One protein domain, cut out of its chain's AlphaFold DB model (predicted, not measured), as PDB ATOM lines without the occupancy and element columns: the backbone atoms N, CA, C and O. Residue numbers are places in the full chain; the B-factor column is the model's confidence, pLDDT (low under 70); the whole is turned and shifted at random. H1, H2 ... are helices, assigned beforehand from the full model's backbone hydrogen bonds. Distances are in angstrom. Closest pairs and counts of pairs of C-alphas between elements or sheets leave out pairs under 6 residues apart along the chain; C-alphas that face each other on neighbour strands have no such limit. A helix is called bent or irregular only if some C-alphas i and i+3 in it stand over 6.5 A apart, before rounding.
ATOM      1  N   GLN A  20       2.079  10.479  10.351       85.31
ATOM      2  CA  GLN A  20       2.505  11.615  11.176       85.31
ATOM      3  C   GLN A  20       2.538  11.259  12.666       85.31
ATOM      4  O   GLN A  20       3.470  11.626  13.379       85.31
ATOM      5  N   SER A  21       1.550  10.498  13.143       80.81
ATOM      6  CA  SER A  21       1.503  10.081  14.546       80.81
ATOM      7  C   SER A  21       2.595   9.060  14.865       80.81
ATOM      8  O   SER A  21       3.234   9.163  15.906       80.81
ATOM      9  N   LEU A  22       2.851   8.090  13.976       84.88
ATOM     10  CA  LEU A  22       3.941   7.126  14.155       84.88
ATOM     11  C   LEU A  22       5.308   7.815  14.166       84.88
ATOM     12  O   LEU A  22       6.150   7.473  14.998       84.88
ATOM     13  N   GLN A  23       5.519   8.781  13.271       86.00
ATOM     14  CA  GLN A  23       6.736   9.582  13.247       86.00
ATOM     15  C   GLN A  23       6.898  10.355  14.558       86.00
ATOM     16  O   GLN A  23       7.945  10.274  15.190       86.00
ATOM     17  N   ARG A  24       5.831  10.997  15.050       80.38
ATOM     18  CA  ARG A  24       5.907  11.767  16.294       80.38
ATOM     19  C   ARG A  24       6.210  10.912  17.522       80.38
ATOM     20  O   ARG A  24       6.938  11.357  18.401       80.38
ATOM     21  N   ILE A  25       5.685   9.688  17.590       81.19
ATOM     22  CA  ILE A  25       6.013   8.757  18.682       81.19
ATOM     23  C   ILE A  25       7.475   8.303  18.601       81.19
ATOM     24  O   ILE A  25       8.108   8.086  19.633       81.19
ATOM     25  N   ARG A  26       8.011   8.149  17.387       82.00
ATOM     26  CA  ARG A  26       9.413   7.783  17.166       82.00
ATOM     27  C   ARG A  26      10.363   8.911  17.574       82.00
ATOM     28  O   ARG A  26      11.392   8.614  18.171       82.00
ATOM     29  N   ASP A  27       9.992  10.155  17.291       84.06
ATOM     30  CA  ASP A  27      10.806  11.331  17.602       84.06
ATOM     31  C   ASP A  27      10.718  11.704  19.096       84.06
ATOM     32  O   ASP A  27      11.745  11.845  19.750       84.06
ATOM     33  N   ASP A  28       9.504  11.776  19.662       82.69
ATOM     34  CA  ASP A  28       9.242  12.267  21.028       82.69
ATOM     35  C   ASP A  28       8.186  11.426  21.784       82.69
ATOM     36  O   ASP A  28       7.200  11.937  22.331       82.69
ATOM     37  N   GLY A  29       8.376  10.106  21.853       74.31
ATOM     38  CA  GLY A  29       7.401   9.181  22.454       74.31
ATOM     39  C   GLY A  29       7.028   9.481  23.913       74.31
ATOM     40  O   GLY A  29       5.869   9.325  24.299       74.31
ATOM     41  N   VAL A  30       7.974   9.979  24.721       75.31
ATOM     42  CA  VAL A  30       7.717  10.356  26.126       75.31
ATOM     43  C   VAL A  30       6.769  11.553  26.213       75.31
ATOM     44  O   VAL A  30       5.851  11.554  27.029       75.31
ATOM     45  N   VAL A  31       6.949  12.556  25.350       74.94
ATOM     46  CA  VAL A  31       6.077  13.737  25.311       74.94
ATOM     47  C   VAL A  31       4.684  13.344  24.826       74.94
ATOM     48  O   VAL A  31       3.692  13.750  25.430       74.94
ATOM     49  N   ALA A  32       4.595  12.493  23.798       75.19
ATOM     50  CA  ALA A  32       3.322  11.959  23.319       75.19
ATOM     51  C   ALA A  32       2.569  11.198  24.427       75.19
ATOM     52  O   ALA A  32       1.378  11.427  24.631       75.19
ATOM     53  N   PHE A  33       3.261  10.360  25.204       75.38
ATOM     54  CA  PHE A  33       2.674   9.686  26.363       75.38
ATOM     55  C   PHE A  33       2.186  10.673  27.432       75.38
ATOM     56  O   PHE A  33       1.040  10.581  27.868       75.38
ATOM     57  N   LEU A  34       3.014  11.638  27.843       76.44
ATOM     58  CA  LEU A  34       2.652  12.602  28.889       76.44
ATOM     59  C   LEU A  34       1.462  13.483  28.496       76.44
ATOM     60  O   LEU A  34       0.600  13.753  29.332       76.44
ATOM     61  N   VAL A  35       1.377  13.897  27.231       75.31
ATOM     62  CA  VAL A  35       0.236  14.672  26.727       75.31
ATOM     63  C   VAL A  35      -1.025  13.826  26.656       75.31
ATOM     64  O   VAL A  35      -2.080  14.271  27.114       75.31
ATOM     65  N   GLY A  36      -0.926  12.594  26.151       70.00
ATOM     66  CA  GLY A  36      -2.056  11.672  26.162       70.00
ATOM     67  C   GLY A  36      -2.569  11.422  27.581       70.00
ATOM     68  O   GLY A  36      -3.776  11.456  27.823       70.00
ATOM     69  N   LEU A  37      -1.653  11.263  28.539       75.56
ATOM     70  CA  LEU A  37      -1.966  11.047  29.948       75.56
ATOM     71  C   LEU A  37      -2.652  12.276  30.541       75.56
ATOM     72  O   LEU A  37      -3.742  12.156  31.099       75.56
ATOM     73  N   GLY A  38      -2.065  13.458  30.364       74.88
ATOM     74  CA  GLY A  38      -2.631  14.716  30.844       74.88
ATOM     75  C   GLY A  38      -4.056  14.934  30.337       74.88
ATOM     76  O   GLY A  38      -4.951  15.210  31.129       74.88
ATOM     77  N   ILE A  39      -4.300  14.731  29.042       76.25
ATOM     78  CA  ILE A  39      -5.623  14.949  28.441       76.25
ATOM     79  C   ILE A  39      -6.616  13.863  28.841       76.25
ATOM     80  O   ILE A  39      -7.782  14.180  29.054       76.25
ATOM     81  N   SER A  40      -6.189  12.611  29.007       69.44
ATOM     82  CA  SER A  40      -7.087  11.566  29.512       69.44
ATOM     83  C   SER A  40      -7.616  11.903  30.913       69.44
ATOM     84  O   SER A  40      -8.814  11.784  31.168       69.44
ATOM     85  N   ILE A  41      -6.751  12.421  31.793       78.56
ATOM     86  CA  ILE A  41      -7.110  12.802  33.162       78.56
ATOM     87  C   ILE A  41      -7.939  14.091  33.156       78.56
ATOM     88  O   ILE A  41      -9.027  14.129  33.727       78.56
ATOM     89  N   VAL A  42      -7.456  15.141  32.487       79.38
ATOM     90  CA  VAL A  42      -8.140  16.443  32.419       79.38
ATOM     91  C   VAL A  42      -9.490  16.310  31.720       79.38
ATOM     92  O   VAL A  42     -10.485  16.814  32.226       79.38
ATOM     93  N   GLY A  43      -9.555  15.591  30.601       75.56
ATOM     94  CA  GLY A  43     -10.786  15.327  29.860       75.56
ATOM     95  C   GLY A  43     -11.814  14.567  30.694       75.56
ATOM     96  O   GLY A  43     -12.981  14.957  30.716       75.56
ATOM     97  N   ALA A  44     -11.390  13.546  31.446       73.50
ATOM     98  CA  ALA A  44     -12.272  12.845  32.376       73.50
ATOM     99  C   ALA A  44     -12.822  13.786  33.460       73.50
ATOM    100  O   ALA A  44     -14.030  13.811  33.694       73.50
ATOM    101  N   ILE A  45     -11.966  14.609  34.074       80.75
ATOM    102  CA  ILE A  45     -12.380  15.592  35.085       80.75
ATOM    103  C   ILE A  45     -13.374  16.598  34.491       80.75
ATOM    104  O   ILE A  45     -14.422  16.846  35.081       80.75
ATOM    105  N   VAL A  46     -13.079  17.149  33.311       78.31
ATOM    106  CA  VAL A  46     -13.944  18.115  32.621       78.31
ATOM    107  C   VAL A  46     -15.305  17.503  32.312       78.31
ATOM    108  O   VAL A  46     -16.317  18.152  32.555       78.31
ATOM    109  N   ILE A  47     -15.360  16.256  31.840       71.38
ATOM    110  CA  ILE A  47     -16.627  15.559  31.576       71.38
ATOM    111  C   ILE A  47     -17.434  15.369  32.859       71.38
ATOM    112  O   ILE A  47     -18.642  15.596  32.848       71.38
ATOM    113  N   VAL A  48     -16.791  14.991  33.964       76.50
ATOM    114  CA  VAL A  48     -17.467  14.839  35.261       76.50
ATOM    115  C   VAL A  48     -18.017  16.182  35.747       76.50
ATOM    116  O   VAL A  48     -19.179  16.262  36.141       76.50
ATOM    117  N   LEU A  49     -17.222  17.251  35.666       76.62
ATOM    118  CA  LEU A  49     -17.660  18.601  36.033       76.62
ATOM    119  C   LEU A  49     -18.815  19.078  35.148       76.62
ATOM    120  O   LEU A  49     -19.808  19.599  35.650       76.62
ATOM    121  N   LEU A  50     -18.727  18.837  33.839       69.50
ATOM    122  CA  LEU A  50     -19.794  19.120  32.887       69.50
ATOM    123  C   LEU A  50     -21.071  18.360  33.265       69.50
ATOM    124  O   LEU A  50     -22.123  18.984  33.406       69.50
ATOM    125  N   ALA A  51     -20.993  17.055  33.508       67.44
ATOM    126  CA  ALA A  51     -22.153  16.246  33.868       67.44
ATOM    127  C   ALA A  51     -22.905  16.794  35.099       67.44
ATOM    128  O   ALA A  51     -24.133  16.755  35.132       67.44
ATOM    129  N   ILE A  52     -22.191  17.376  36.072       77.06
ATOM    130  CA  ILE A  52     -22.783  17.951  37.292       77.06
ATOM    131  C   ILE A  52     -23.501  19.294  37.025       77.06
ATOM    132  O   ILE A  52     -24.442  19.642  37.732       77.06
ATOM    133  N   THR A  53     -23.116  20.049  35.990       75.44
ATOM    134  CA  THR A  53     -23.618  21.423  35.736       75.44
ATOM    135  C   THR A  53     -24.963  21.519  34.998       75.44
ATOM    136  O   THR A  53     -25.436  22.625  34.739       75.44
ATOM    137  N   GLY A  54     -25.594  20.400  34.621       68.19
ATOM    138  CA  GLY A  54     -26.855  20.369  33.857       68.19
ATOM    139  C   GLY A  54     -26.693  20.750  32.375       68.19
ATOM    140  O   GLY A  54     -27.117  20.000  31.498       68.19
ATOM    141  N   PHE A  55     -25.982  21.843  32.072       66.19
ATOM    142  CA  PHE A  55     -25.548  22.206  30.712       66.19
ATOM    143  C   PHE A  55     -24.566  21.204  30.122       66.19
ATOM    144  O   PHE A  55     -24.559  20.948  28.915       66.19
ATOM    145  N   GLY A  56     -23.740  20.602  30.971       56.19
ATOM    146  CA  GLY A  56     -22.764  19.657  30.491       56.19
ATOM    147  C   GLY A  56     -23.344  18.313  30.085       56.19
ATOM    148  O   GLY A  56     -22.593  17.559  29.505       56.19
ATOM    149  N   LEU A  57     -24.641  18.014  30.235       66.06
ATOM    150  CA  LEU A  57     -25.210  16.844  29.553       66.06
ATOM    151  C   LEU A  57     -25.219  17.037  28.024       66.06
ATOM    152  O   LEU A  57     -24.915  16.107  27.282       66.06
ATOM    153  N   ILE A  58     -25.483  18.260  27.549       75.38
ATOM    154  CA  ILE A  58     -25.485  18.587  26.114       75.38
ATOM    155  C   ILE A  58     -24.058  18.624  25.556       75.38
ATOM    156  O   ILE A  58     -23.844  18.149  24.447       75.38
ATOM    157  N   LEU A  59     -23.081  19.148  26.309       73.88
ATOM    158  CA  LEU A  59     -21.673  19.196  25.880       73.88
ATOM    159  C   LEU A  59     -20.885  17.907  26.161       73.88
ATOM    160  O   LEU A  59     -19.954  17.591  25.419       73.88
ATOM    161  N   ALA A  60     -21.244  17.140  27.192       74.38
ATOM    162  CA  ALA A  60     -20.569  15.882  27.506       74.38
ATOM    163  C   ALA A  60     -20.834  14.837  26.432       74.38
ATOM    164  O   ALA A  60     -19.923  14.082  26.128       74.38
ATOM    165  N   ILE A  61     -22.023  14.802  25.818       80.56
ATOM    166  CA  ILE A  61     -22.312  13.828  24.756       80.56
ATOM    167  C   ILE A  61     -21.332  13.994  23.571       80.56
ATOM    168  O   ILE A  61     -20.628  13.030  23.261       80.56
ATOM    169  N   PRO A  62     -21.175  15.185  22.952       79.62
ATOM    170  CA  PRO A  62     -20.141  15.429  21.947       79.62
ATOM    171  C   PRO A  62     -18.723  15.155  22.456       79.62
ATOM    172  O   PRO A  62     -17.927  14.551  21.740       79.62
ATOM    173  N   GLY A  63     -18.405  15.564  23.690       77.31
ATOM    174  CA  GLY A  63     -17.077  15.367  24.276       77.31
ATOM    175  C   GLY A  63     -16.708  13.891  24.436       77.31
ATOM    176  O   GLY A  63     -15.615  13.477  24.060       77.31
ATOM    177  N   VAL A  64     -17.641  13.075  24.924       79.44
ATOM    178  CA  VAL A  64     -17.479  11.623  25.068       79.44
ATOM    179  C   VAL A  64     -17.308  10.963  23.705       79.44
ATOM    180  O   VAL A  64     -16.433  10.115  23.556       79.44
ATOM    181  N   ILE A  65     -18.087  11.370  22.695       83.75
ATOM    182  CA  ILE A  65     -17.944  10.848  21.328       83.75
ATOM    183  C   ILE A  65     -16.556  11.181  20.772       83.75
ATOM    184  O   ILE A  65     -15.879  10.294  20.254       83.75
ATOM    185  N   ALA A  66     -16.103  12.428  20.916       79.94
ATOM    186  CA  ALA A  66     -14.782  12.844  20.455       79.94
ATOM    187  C   ALA A  66     -13.664  12.039  21.136       79.94
ATOM    188  O   ALA A  66     -12.786  11.510  20.455       79.94
ATOM    189  N   LEU A  67     -13.728  11.874  22.464       75.81
ATOM    190  CA  LEU A  67     -12.763  11.063  23.209       75.81
ATOM    191  C   LEU A  67     -12.806   9.587  22.811       75.81
ATOM    192  O   LEU A  67     -11.754   8.959  22.720       75.81
ATOM    193  N   ALA A  68     -13.988   9.031  22.543       80.25
ATOM    194  CA  ALA A  68     -14.126   7.650  22.096       80.25
ATOM    195  C   ALA A  68     -13.466   7.443  20.725       80.25
ATOM    196  O   ALA A  68     -12.689   6.504  20.553       80.25
ATOM    197  N   VAL A  69     -13.714   8.343  19.769       84.06
ATOM    198  CA  VAL A  69     -13.081   8.300  18.441       84.06
ATOM    199  C   VAL A  69     -11.565   8.435  18.561       84.06
ATOM    200  O   VAL A  69     -10.829   7.620  18.007       84.06
ATOM    201  N   LEU A  70     -11.085   9.408  19.337       81.38
ATOM    202  CA  LEU A  70      -9.656   9.584  19.603       81.38
ATOM    203  C   LEU A  70      -9.039   8.344  20.265       81.38
ATOM    204  O   LEU A  70      -7.942   7.938  19.892       81.38
ATOM    205  N   GLY A  71      -9.744   7.707  21.202       78.38
ATOM    206  CA  GLY A  71      -9.312   6.470  21.854       78.38
ATOM    207  C   GLY A  71      -9.159   5.310  20.871       78.38
ATOM    208  O   GLY A  71      -8.171   4.577  20.930       78.38
ATOM    209  N   ILE A  72     -10.093   5.172  19.925       84.69
ATOM    210  CA  ILE A  72     -10.038   4.154  18.867       84.69
ATOM    211  C   ILE A  72      -8.816   4.383  17.969       84.69
ATOM    212  O   ILE A  72      -8.034   3.458  17.743       84.69
ATOM    213  N   VAL A  73      -8.623   5.616  17.494       85.75
ATOM    214  CA  VAL A  73      -7.513   5.974  16.598       85.75
ATOM    215  C   VAL A  73      -6.164   5.857  17.317       85.75
ATOM    216  O   VAL A  73      -5.227   5.271  16.778       85.75
ATOM    217  N   GLY A  74      -6.066   6.342  18.555       80.94
ATOM    218  CA  GLY A  74      -4.856   6.245  19.369       80.94
ATOM    219  C   GLY A  74      -4.472   4.796  19.672       80.94
ATOM    220  O   GLY A  74      -3.313   4.418  19.520       80.94
ATOM    221  N   SER A  75      -5.445   3.948  20.010       82.69
ATOM    222  CA  SER A  75      -5.222   2.511  20.222       82.69
ATOM    223  C   SER A  75      -4.743   1.796  18.951       82.69
ATOM    224  O   SER A  75      -3.810   0.990  18.998       82.69
ATOM    225  N   ALA A  76      -5.322   2.135  17.795       84.56
ATOM    226  CA  ALA A  76      -4.868   1.648  16.493       84.56
ATOM    227  C   ALA A  76      -3.402   2.017  16.221       84.56
ATOM    228  O   ALA A  76      -2.598   1.152  15.872       84.56
ATOM    229  N   ILE A  77      -3.042   3.283  16.431       84.06
ATOM    230  CA  ILE A  77      -1.677   3.778  16.221       84.06
ATOM    231  C   ILE A  77      -0.692   3.126  17.193       84.06
ATOM    232  O   ILE A  77       0.379   2.685  16.775       84.06
ATOM    233  N   GLY A  78      -1.071   2.975  18.462       80.50
ATOM    234  CA  GLY A  78      -0.275   2.244  19.442       80.50
ATOM    235  C   GLY A  78      -0.064   0.774  19.054       80.50
ATOM    236  O   GLY A  78       1.040   0.251  19.176       80.50
ATOM    237  N   THR A  79      -1.089   0.117  18.506       85.06
ATOM    238  CA  THR A  79      -0.982  -1.265  18.010       85.06
ATOM    239  C   THR A  79       0.001  -1.367  16.837       85.06
ATOM    240  O   THR A  79       0.847  -2.261  16.825       85.06
ATOM    241  N   LEU A  80      -0.060  -0.436  15.877       85.00
ATOM    242  CA  LEU A  80       0.876  -0.383  14.745       85.00
ATOM    243  C   LEU A  80       2.318  -0.142  15.197       85.00
ATOM    244  O   LEU A  80       3.238  -0.757  14.660       85.00
ATOM    245  N   LEU A  81       2.518   0.716  16.199       86.44
ATOM    246  CA  LEU A  81       3.832   0.986  16.777       86.44
ATOM    247  C   LEU A  81       4.465  -0.289  17.349       86.44
ATOM    248  O   LEU A  81       5.605  -0.611  17.014       86.44
ATOM    249  N   VAL A  82       3.716  -1.032  18.172       83.75
ATOM    250  CA  VAL A  82       4.183  -2.302  18.755       83.75
ATOM    251  C   VAL A  82       4.508  -3.307  17.653       83.75
ATOM    252  O   VAL A  82       5.543  -3.966  17.702       83.75
ATOM    253  N   GLY A  83       3.658  -3.389  16.629       82.81
ATOM    254  CA  GLY A  83       3.874  -4.259  15.479       82.81
ATOM    255  C   GLY A  83       5.158  -3.955  14.716       82.81
ATOM    256  O   GLY A  83       5.925  -4.873  14.431       82.81
ATOM    257  N   ARG A  84       5.419  -2.671  14.429       85.50
ATOM    258  CA  ARG A  84       6.643  -2.242  13.740       85.50
ATOM    259  C   ARG A  84       7.873  -2.556  14.573       85.50
ATOM    260  O   ARG A  84       8.809  -3.135  14.050       85.50
ATOM    261  N   PHE A  85       7.841  -2.247  15.868       82.38
ATOM    262  CA  PHE A  85       8.966  -2.517  16.761       82.38
ATOM    263  C   PHE A  85       9.332  -4.006  16.792       82.38
ATOM    264  O   PHE A  85      10.499  -4.373  16.695       82.38
ATOM    265  N   VAL A  86       8.330  -4.880  16.888       83.75
ATOM    266  CA  VAL A  86       8.540  -6.334  16.922       83.75
ATOM    267  C   VAL A  86       9.093  -6.841  15.590       83.75
ATOM    268  O   VAL A  86      10.019  -7.650  15.583       83.75
ATOM    269  N   LEU A  87       8.558  -6.365  14.466       84.62
ATOM    270  CA  LEU A  87       9.029  -6.764  13.140       84.62
ATOM    271  C   LEU A  87      10.431  -6.230  12.833       84.62
ATOM    272  O   LEU A  87      11.227  -6.982  12.281       84.62
ATOM    273  N   ASP A  88      10.770  -5.011  13.255       82.12
ATOM    274  CA  ASP A  88      12.116  -4.440  13.108       82.12
ATOM    275  C   ASP A  88      13.166  -5.285  13.858       82.12
ATOM    276  O   ASP A  88      14.265  -5.516  13.349       82.12
ATOM    277  N   VAL A  89      12.821  -5.802  15.046       79.06
ATOM    278  CA  VAL A  89      13.696  -6.674  15.856       79.06
ATOM    279  C   VAL A  89      13.849  -8.070  15.245       79.06
ATOM    280  O   VAL A  89      14.930  -8.650  15.296       79.06
ATOM    281  N   VAL A  90      12.774  -8.634  14.688       78.12
ATOM    282  CA  VAL A  90      12.765 -10.017  14.172       78.12
ATOM    283  C   VAL A  90      13.267 -10.100  12.729       78.12
ATOM    284  O   VAL A  90      13.866 -11.098  12.339       78.12
ATOM    285  N   SER A  91      13.011  -9.073  11.921       70.25
ATOM    286  CA  SER A  91      13.226  -9.066  10.471       70.25
ATOM    287  C   SER A  91      14.095  -7.894  10.024       70.25
ATOM    288  O   SER A  91      13.817  -7.284   8.996       70.25
ATOM    289  N   SER A  92      15.198  -7.623  10.731       59.44
ATOM    290  CA  SER A  92      16.136  -6.519  10.447       59.44
ATOM    291  C   SER A  92      16.797  -6.547   9.047       59.44
ATOM    292  O   SER A  92      17.688  -5.750   8.766       59.44
ATOM    293  N   SER A  93      16.414  -7.474   8.161       55.66
ATOM    294  CA  SER A  93      16.934  -7.625   6.794       55.66
ATOM    295  C   SER A  93      15.855  -7.839   5.722       55.66
ATOM    296  O   SER A  93      16.198  -7.987   4.550       55.66
ATOM    297  N   ALA A  94      14.567  -7.856   6.083       56.03
ATOM    298  CA  ALA A  94      13.472  -7.849   5.114       56.03
ATOM    299  C   ALA A  94      12.980  -6.403   4.946       56.03
ATOM    300  O   ALA A  94      12.962  -5.655   5.917       56.03
ATOM    301  N   GLY A  95      12.640  -5.988   3.722       62.50
ATOM    302  CA  GLY A  95      12.151  -4.630   3.442       62.50
ATOM    303  C   GLY A  95      10.900  -4.236   4.244       62.50
ATOM    304  O   GLY A  95      10.360  -5.039   5.001       62.50
ATOM    305  N   GLU A  96      10.435  -2.996   4.058       69.00
ATOM    306  CA  GLU A  96       9.340  -2.399   4.840       69.00
ATOM    307  C   GLU A  96       8.108  -3.342   4.909       69.00
ATOM    308  O   GLU A  96       7.500  -3.632   3.872       69.00
ATOM    309  N   PRO A  97       7.752  -3.872   6.096       74.81
ATOM    310  CA  PRO A  97       6.699  -4.873   6.221       74.81
ATOM    311  C   PRO A  97       5.312  -4.284   5.941       74.81
ATOM    312  O   PRO A  97       5.017  -3.140   6.293       74.81
ATOM    313  N   ASP A  98       4.436  -5.099   5.347       85.81
ATOM    314  CA  ASP A  98       3.065  -4.698   5.025       85.81
ATOM    315  C   ASP A  98       2.290  -4.271   6.287       85.81
ATOM    316  O   ASP A  98       2.408  -4.870   7.360       85.81
ATOM    317  N   THR A  99       1.456  -3.238   6.153       83.38
ATOM    318  CA  THR A  99       0.710  -2.618   7.260       83.38
ATOM    319  C   THR A  99      -0.222  -3.621   7.937       83.38
ATOM    320  O   THR A  99      -0.413  -3.573   9.153       83.38
ATOM    321  N   VAL A 100      -0.762  -4.574   7.173       86.62
ATOM    322  CA  VAL A 100      -1.563  -5.677   7.714       86.62
ATOM    323  C   VAL A 100      -0.708  -6.550   8.635       86.62
ATOM    324  O   VAL A 100      -1.090  -6.800   9.776       86.62
ATOM    325  N   VAL A 101       0.481  -6.955   8.187       85.75
ATOM    326  CA  VAL A 101       1.402  -7.790   8.976       85.75
ATOM    327  C   VAL A 101       1.820  -7.068  10.257       85.75
ATOM    328  O   VAL A 101       1.760  -7.651  11.338       85.75
ATOM    329  N   VAL A 102       2.146  -5.779  10.154       86.81
ATOM    330  CA  VAL A 102       2.448  -4.901  11.291       86.81
ATOM    331  C   VAL A 102       1.292  -4.869  12.291       86.81
ATOM    332  O   VAL A 102       1.485  -5.142  13.477       86.81
ATOM    333  N   ALA A 103       0.073  -4.582  11.835       85.50
ATOM    334  CA  ALA A 103      -1.096  -4.480  12.704       85.50
ATOM    335  C   ALA A 103      -1.388  -5.788  13.453       85.50
ATOM    336  O   ALA A 103      -1.676  -5.772  14.653       85.50
ATOM    337  N   PHE A 104      -1.294  -6.926  12.763       88.12
ATOM    338  CA  PHE A 104      -1.530  -8.234  13.369       88.12
ATOM    339  C   PHE A 104      -0.406  -8.649  14.321       88.12
ATOM    340  O   PHE A 104      -0.707  -9.171  15.393       88.12
ATOM    341  N   ALA A 105       0.859  -8.368  13.995       85.56
ATOM    342  CA  ALA A 105       1.985  -8.621  14.894       85.56
ATOM    343  C   ALA A 105       1.846  -7.827  16.202       85.56
ATOM    344  O   ALA A 105       1.957  -8.391  17.292       85.56
ATOM    345  N   GLY A 106       1.512  -6.536  16.106       81.75
ATOM    346  CA  GLY A 106       1.280  -5.691  17.276       81.75
ATOM    347  C   GLY A 106       0.102  -6.173  18.117       81.75
ATOM    348  O   GLY A 106       0.216  -6.315  19.335       81.75
ATOM    349  N   ALA A 107      -1.018  -6.506  17.470       85.12
ATOM    350  CA  ALA A 107      -2.197  -7.031  18.150       85.12
ATOM    351  C   ALA A 107      -1.933  -8.380  18.836       85.12
ATOM    352  O   ALA A 107      -2.462  -8.620  19.922       85.12
ATOM    353  N   LEU A 108      -1.121  -9.249  18.225       85.69
ATOM    354  CA  LEU A 108      -0.713 -10.529  18.799       85.69
ATOM    355  C   LEU A 108       0.126 -10.314  20.060       85.69
ATOM    356  O   LEU A 108      -0.182 -10.890  21.099       85.69
ATOM    357  N   VAL A 109       1.143  -9.452  20.000       84.44
ATOM    358  CA  VAL A 109       2.004  -9.164  21.157       84.44
ATOM    359  C   VAL A 109       1.202  -8.549  22.297       84.44
ATOM    360  O   VAL A 109       1.297  -9.017  23.429       84.44
ATOM    361  N   LEU A 110       0.344  -7.570  22.008       81.75
ATOM    362  CA  LEU A 110      -0.539  -6.989  23.018       81.75
ATOM    363  C   LEU A 110      -1.496  -8.028  23.616       81.75
ATOM    364  O   LEU A 110      -1.747  -7.998  24.820       81.75
ATOM    365  N   ALA A 111      -1.988  -8.978  22.813       83.50
ATOM    366  CA  ALA A 111      -2.817 -10.076  23.304       83.50
ATOM    367  C   ALA A 111      -2.035 -11.020  24.235       83.50
ATOM    368  O   ALA A 111      -2.539 -11.375  25.299       83.50
ATOM    369  N   VAL A 112      -0.795 -11.373  23.894       83.81
ATOM    370  CA  VAL A 112       0.070 -12.199  24.752       83.81
ATOM    371  C   VAL A 112       0.384 -11.483  26.065       83.81
ATOM    372  O   VAL A 112       0.235 -12.066  27.136       83.81
ATOM    373  N   VAL A 113       0.750 -10.202  26.009       82.06
ATOM    374  CA  VAL A 113       1.046  -9.399  27.205       82.06
ATOM    375  C   VAL A 113      -0.199  -9.235  28.079       82.06
ATOM    376  O   VAL A 113      -0.099  -9.281  29.305       82.06
ATOM    377  N   SER A 114      -1.387  -9.137  27.471       79.19
ATOM    378  CA  SER A 114      -2.666  -9.072  28.192       79.19
ATOM    379  C   SER A 114      -3.024 -10.334  28.980       79.19
ATOM    380  O   SER A 114      -3.876 -10.270  29.862       79.19
ATOM    381  N   LEU A 115      -2.349 -11.460  28.718       83.06
ATOM    382  CA  LEU A 115      -2.531 -12.693  29.481       83.06
ATOM    383  C   LEU A 115      -1.994 -12.568  30.916       83.06
ATOM    384  O   LEU A 115      -2.454 -13.269  31.814       83.06
ATOM    385  N   VAL A 116      -1.049 -11.649  31.141       86.44
ATOM    386  CA  VAL A 116      -0.586 -11.269  32.475       86.44
ATOM    387  C   VAL A 116      -1.411 -10.062  32.933       86.44
ATOM    388  O   VAL A 116      -1.208  -8.976  32.399       86.44
ATOM    389  N   PRO A 117      -2.308 -10.177  33.931       74.75
ATOM    390  CA  PRO A 117      -3.299  -9.130  34.218       74.75
ATOM    391  C   PRO A 117      -2.694  -7.750  34.510       74.75
ATOM    392  O   PRO A 117      -3.169  -6.729  34.011       74.75
ATOM    393  N   ILE A 118      -1.612  -7.716  35.292       79.69
ATOM    394  CA  ILE A 118      -0.960  -6.470  35.715       79.69
ATOM    395  C   ILE A 118      -0.141  -5.876  34.561       79.69
ATOM    396  O   ILE A 118      -0.351  -4.727  34.182       79.69
ATOM    397  N   LEU A 119       0.752  -6.665  33.953       72.75
ATOM    398  CA  LEU A 119       1.609  -6.200  32.853       72.75
ATOM    399  C   LEU A 119       0.795  -5.849  31.603       72.75
ATOM    400  O   LEU A 119       1.026  -4.818  30.985       72.75
ATOM    401  N   GLY A 120      -0.202  -6.669  31.288       75.12
ATOM    402  CA  GLY A 120      -1.211  -6.449  30.264       75.12
ATOM    403  C   GLY A 120      -1.858  -5.083  30.346       75.12
ATOM    404  O   GLY A 120      -1.878  -4.339  29.366       75.12
ATOM    405  N   SER A 121      -2.371  -4.754  31.527       78.94
ATOM    406  CA  SER A 121      -3.068  -3.492  31.762       78.94
ATOM    407  C   SER A 121      -2.120  -2.300  31.653       78.94
ATOM    408  O   SER A 121      -2.457  -1.322  30.989       78.94
ATOM    409  N   LEU A 122      -0.915  -2.393  32.228       76.94
ATOM    410  CA  LEU A 122       0.078  -1.320  32.141       76.94
ATOM    411  C   LEU A 122       0.550  -1.080  30.704       76.94
ATOM    412  O   LEU A 122       0.576   0.062  30.256       76.94
ATOM    413  N   VAL A 123       0.907  -2.134  29.970       79.44
ATOM    414  CA  VAL A 123       1.412  -1.996  28.598       79.44
ATOM    415  C   VAL A 123       0.328  -1.444  27.682       79.44
ATOM    416  O   VAL A 123       0.588  -0.497  26.944       79.44
ATOM    417  N   ASN A 124      -0.904  -1.955  27.769       80.31
ATOM    418  CA  ASN A 124      -2.011  -1.408  26.985       80.31
ATOM    419  C   ASN A 124      -2.311   0.049  27.349       80.31
ATOM    420  O   ASN A 124      -2.601   0.843  26.458       80.31
ATOM    421  N   PHE A 125      -2.208   0.414  28.629       80.31
ATOM    422  CA  PHE A 125      -2.369   1.797  29.064       80.31
ATOM    423  C   PHE A 125      -1.299   2.705  28.457       80.31
ATOM    424  O   PHE A 125      -1.635   3.728  27.867       80.31
ATOM    425  N   VAL A 126      -0.021   2.326  28.533       78.44
ATOM    426  CA  VAL A 126       1.076   3.116  27.954       78.44
ATOM    427  C   VAL A 126       0.912   3.252  26.445       78.44
ATOM    428  O   VAL A 126       0.993   4.358  25.912       78.44
ATOM    429  N   VAL A 127       0.626   2.149  25.759       80.50
ATOM    430  CA  VAL A 127       0.475   2.113  24.301       80.50
ATOM    431  C   VAL A 127      -0.716   2.956  23.842       80.50
ATOM    432  O   VAL A 127      -0.565   3.763  22.922       80.50
ATOM    433  N   SER A 128      -1.878   2.833  24.491       77.94
ATOM    434  CA  SER A 128      -3.062   3.612  24.112       77.94
ATOM    435  C   SER A 128      -2.877   5.097  24.407       77.94
ATOM    436  O   SER A 128      -3.194   5.929  23.561       77.94
ATOM    437  N   THR A 129      -2.291   5.430  25.557       79.50
ATOM    438  CA  THR A 129      -2.051   6.810  25.983       79.50
ATOM    439  C   THR A 129      -1.053   7.506  25.058       79.50
ATOM    440  O   THR A 129      -1.277   8.640  24.641       79.50
ATOM    441  N   THR A 130       0.010   6.807  24.660       80.81
ATOM    442  CA  THR A 130       1.008   7.326  23.713       80.81
ATOM    443  C   THR A 130       0.396   7.574  22.337       80.81
ATOM    444  O   THR A 130       0.569   8.652  21.767       80.81
ATOM    445  N   GLY A 131      -0.370   6.611  21.814       79.56
ATOM    446  CA  GLY A 131      -1.066   6.777  20.539       79.56
ATOM    447  C   GLY A 131      -2.091   7.911  20.575       79.56
ATOM    448  O   GLY A 131      -2.185   8.691  19.633       79.56
ATOM    449  N   PHE A 132      -2.813   8.054  21.684       79.50
ATOM    450  CA  PHE A 132      -3.784   9.124  21.895       79.50
ATOM    451  C   PHE A 132      -3.132  10.514  21.873       79.50
ATOM    452  O   PHE A 132      -3.597  11.404  21.162       79.50
ATOM    453  N   GLY A 133      -2.024  10.697  22.597       76.75
ATOM    454  CA  GLY A 133      -1.299  11.968  22.607       76.75
ATOM    455  C   GLY A 133      -0.683  12.322  21.252       76.75
ATOM    456  O   GLY A 133      -0.745  13.477  20.840       76.75
ATOM    457  N   ALA A 134      -0.162  11.336  20.517       79.31
ATOM    458  CA  ALA A 134       0.388  11.557  19.180       79.31
ATOM    459  C   ALA A 134      -0.670  12.054  18.182       79.31
ATOM    460  O   ALA A 134      -0.433  13.031  17.472       79.31
ATOM    461  N   VAL A 135      -1.858  11.438  18.177       83.31
ATOM    462  CA  VAL A 135      -2.981  11.873  17.329       83.31
ATOM    463  C   VAL A 135      -3.366  13.317  17.635       83.31
ATOM    464  O   VAL A 135      -3.586  14.108  16.719       83.31
ATOM    465  N   LEU A 136      -3.437  13.674  18.917       80.88
ATOM    466  CA  LEU A 136      -3.819  15.017  19.342       80.88
ATOM    467  C   LEU A 136      -2.820  16.082  18.908       80.88
ATOM    468  O   LEU A 136      -3.247  17.128  18.427       80.88
ATOM    469  N   PHE A 137      -1.519  15.815  19.019       78.88
ATOM    470  CA  PHE A 137      -0.498  16.737  18.522       78.88
ATOM    471  C   PHE A 137      -0.646  17.000  17.026       78.88
ATOM    472  O   PHE A 137      -0.635  18.153  16.604       78.88
TER     473      PHE A 137
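This is residues 20 to 137 of the 144 residues of an uncharacterized protein of Halopelagius longus (UniProt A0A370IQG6). A long helical hairpin, H1b and H2, makes the length of the domain; its two helices meet near their turn and spread apart as a narrow V. Into the opening of this V comes the last part of H4, crossing both helices, while H3, which makes a second hairpin with H4, crosses H2 nearer its end, and H1a folds back to pack on H4. Residues 89 to 95 stick out past H3. The printed part has 118 residues with four named helices, H1 to H4 in that order along the chain, and no named strand, and its class is all helix. It is elongated, spanning 58 by 31 by 23 A, and only just loose, close to compact, with a radius of gyration of the C-alphas of 16.3 A.

H2, the longest helix, covers residues 56 to 90 and measures 49.1 A, from C-alpha 56 at (-22.764, 19.657, 30.491) to C-alpha 90 at (12.765, -10.017, 14.172). H1, residues 20 to 52, was assigned as one helix by its hydrogen bonds but is bent, with C-alphas 27 and 30 standing 9.1 A apart. Its arms are H1a, residues 20 to 27, beginning at (2.505, 11.615, 11.176), and H1b, residues 30 to 52, 33.4 A long. H3 covers residues 99 to 114, 22.2 A, and H4 residues 117 to 137, 30.4 A, ending at (-0.498, 16.737, 18.522).

H2 and H4 are the hubs, and the helix packing is mostly crossed, with helices that touch mostly at large tilts. H2 touches H4 with residues 70 to 82 alone, about perpendicular but only just, at 72 degrees; the closest C-alphas, of Gly 74 and Phe 132, are 4.0 A apart. H2 touches H3 with residues 79 to 87 alone, about perpendicular at 80 degrees, closest at the C-alphas of Gly 83 and Gly 106, 3.5 A. H1b and H2 form a helical hairpin at a shallow tilt of 21 degrees, opposite ways; residues 47 to 51 of H1b alone touch H2, and the closest C-alphas, of Leu 50 and Gly 56, are 3.9 A apart. H1b touches H4 with residues 30 to 40 alone, about perpendicular at 90 degrees, closest at the C-alphas of Gly 36 and Gly 133, 3.6 A. H3 and H4 form a helical hairpin at a steep tilt of 40 degrees, opposite ways, closest at the C-alphas of Ser 114 and Gly 120, 3.6 A. H1a touches H4, closest at the C-alphas of Ser 21 and Ala 134, 5.0 A. H1a and H1b are both apart from H3. Every O i to N i+4 pair is within hydrogen-bond range in H1a, H1b, H3 and H4, and 30 of 31 are in H2.

The two C-alphas farthest apart, of Gly 54 and Ser 93, are 58.6 A from each other. The printed part has no cut and no long link. The mean pLDDT of the printed part is 78.5, and it is under 70 at residue 40, residues 50 to 51, 54 to 57 and 92 to 96.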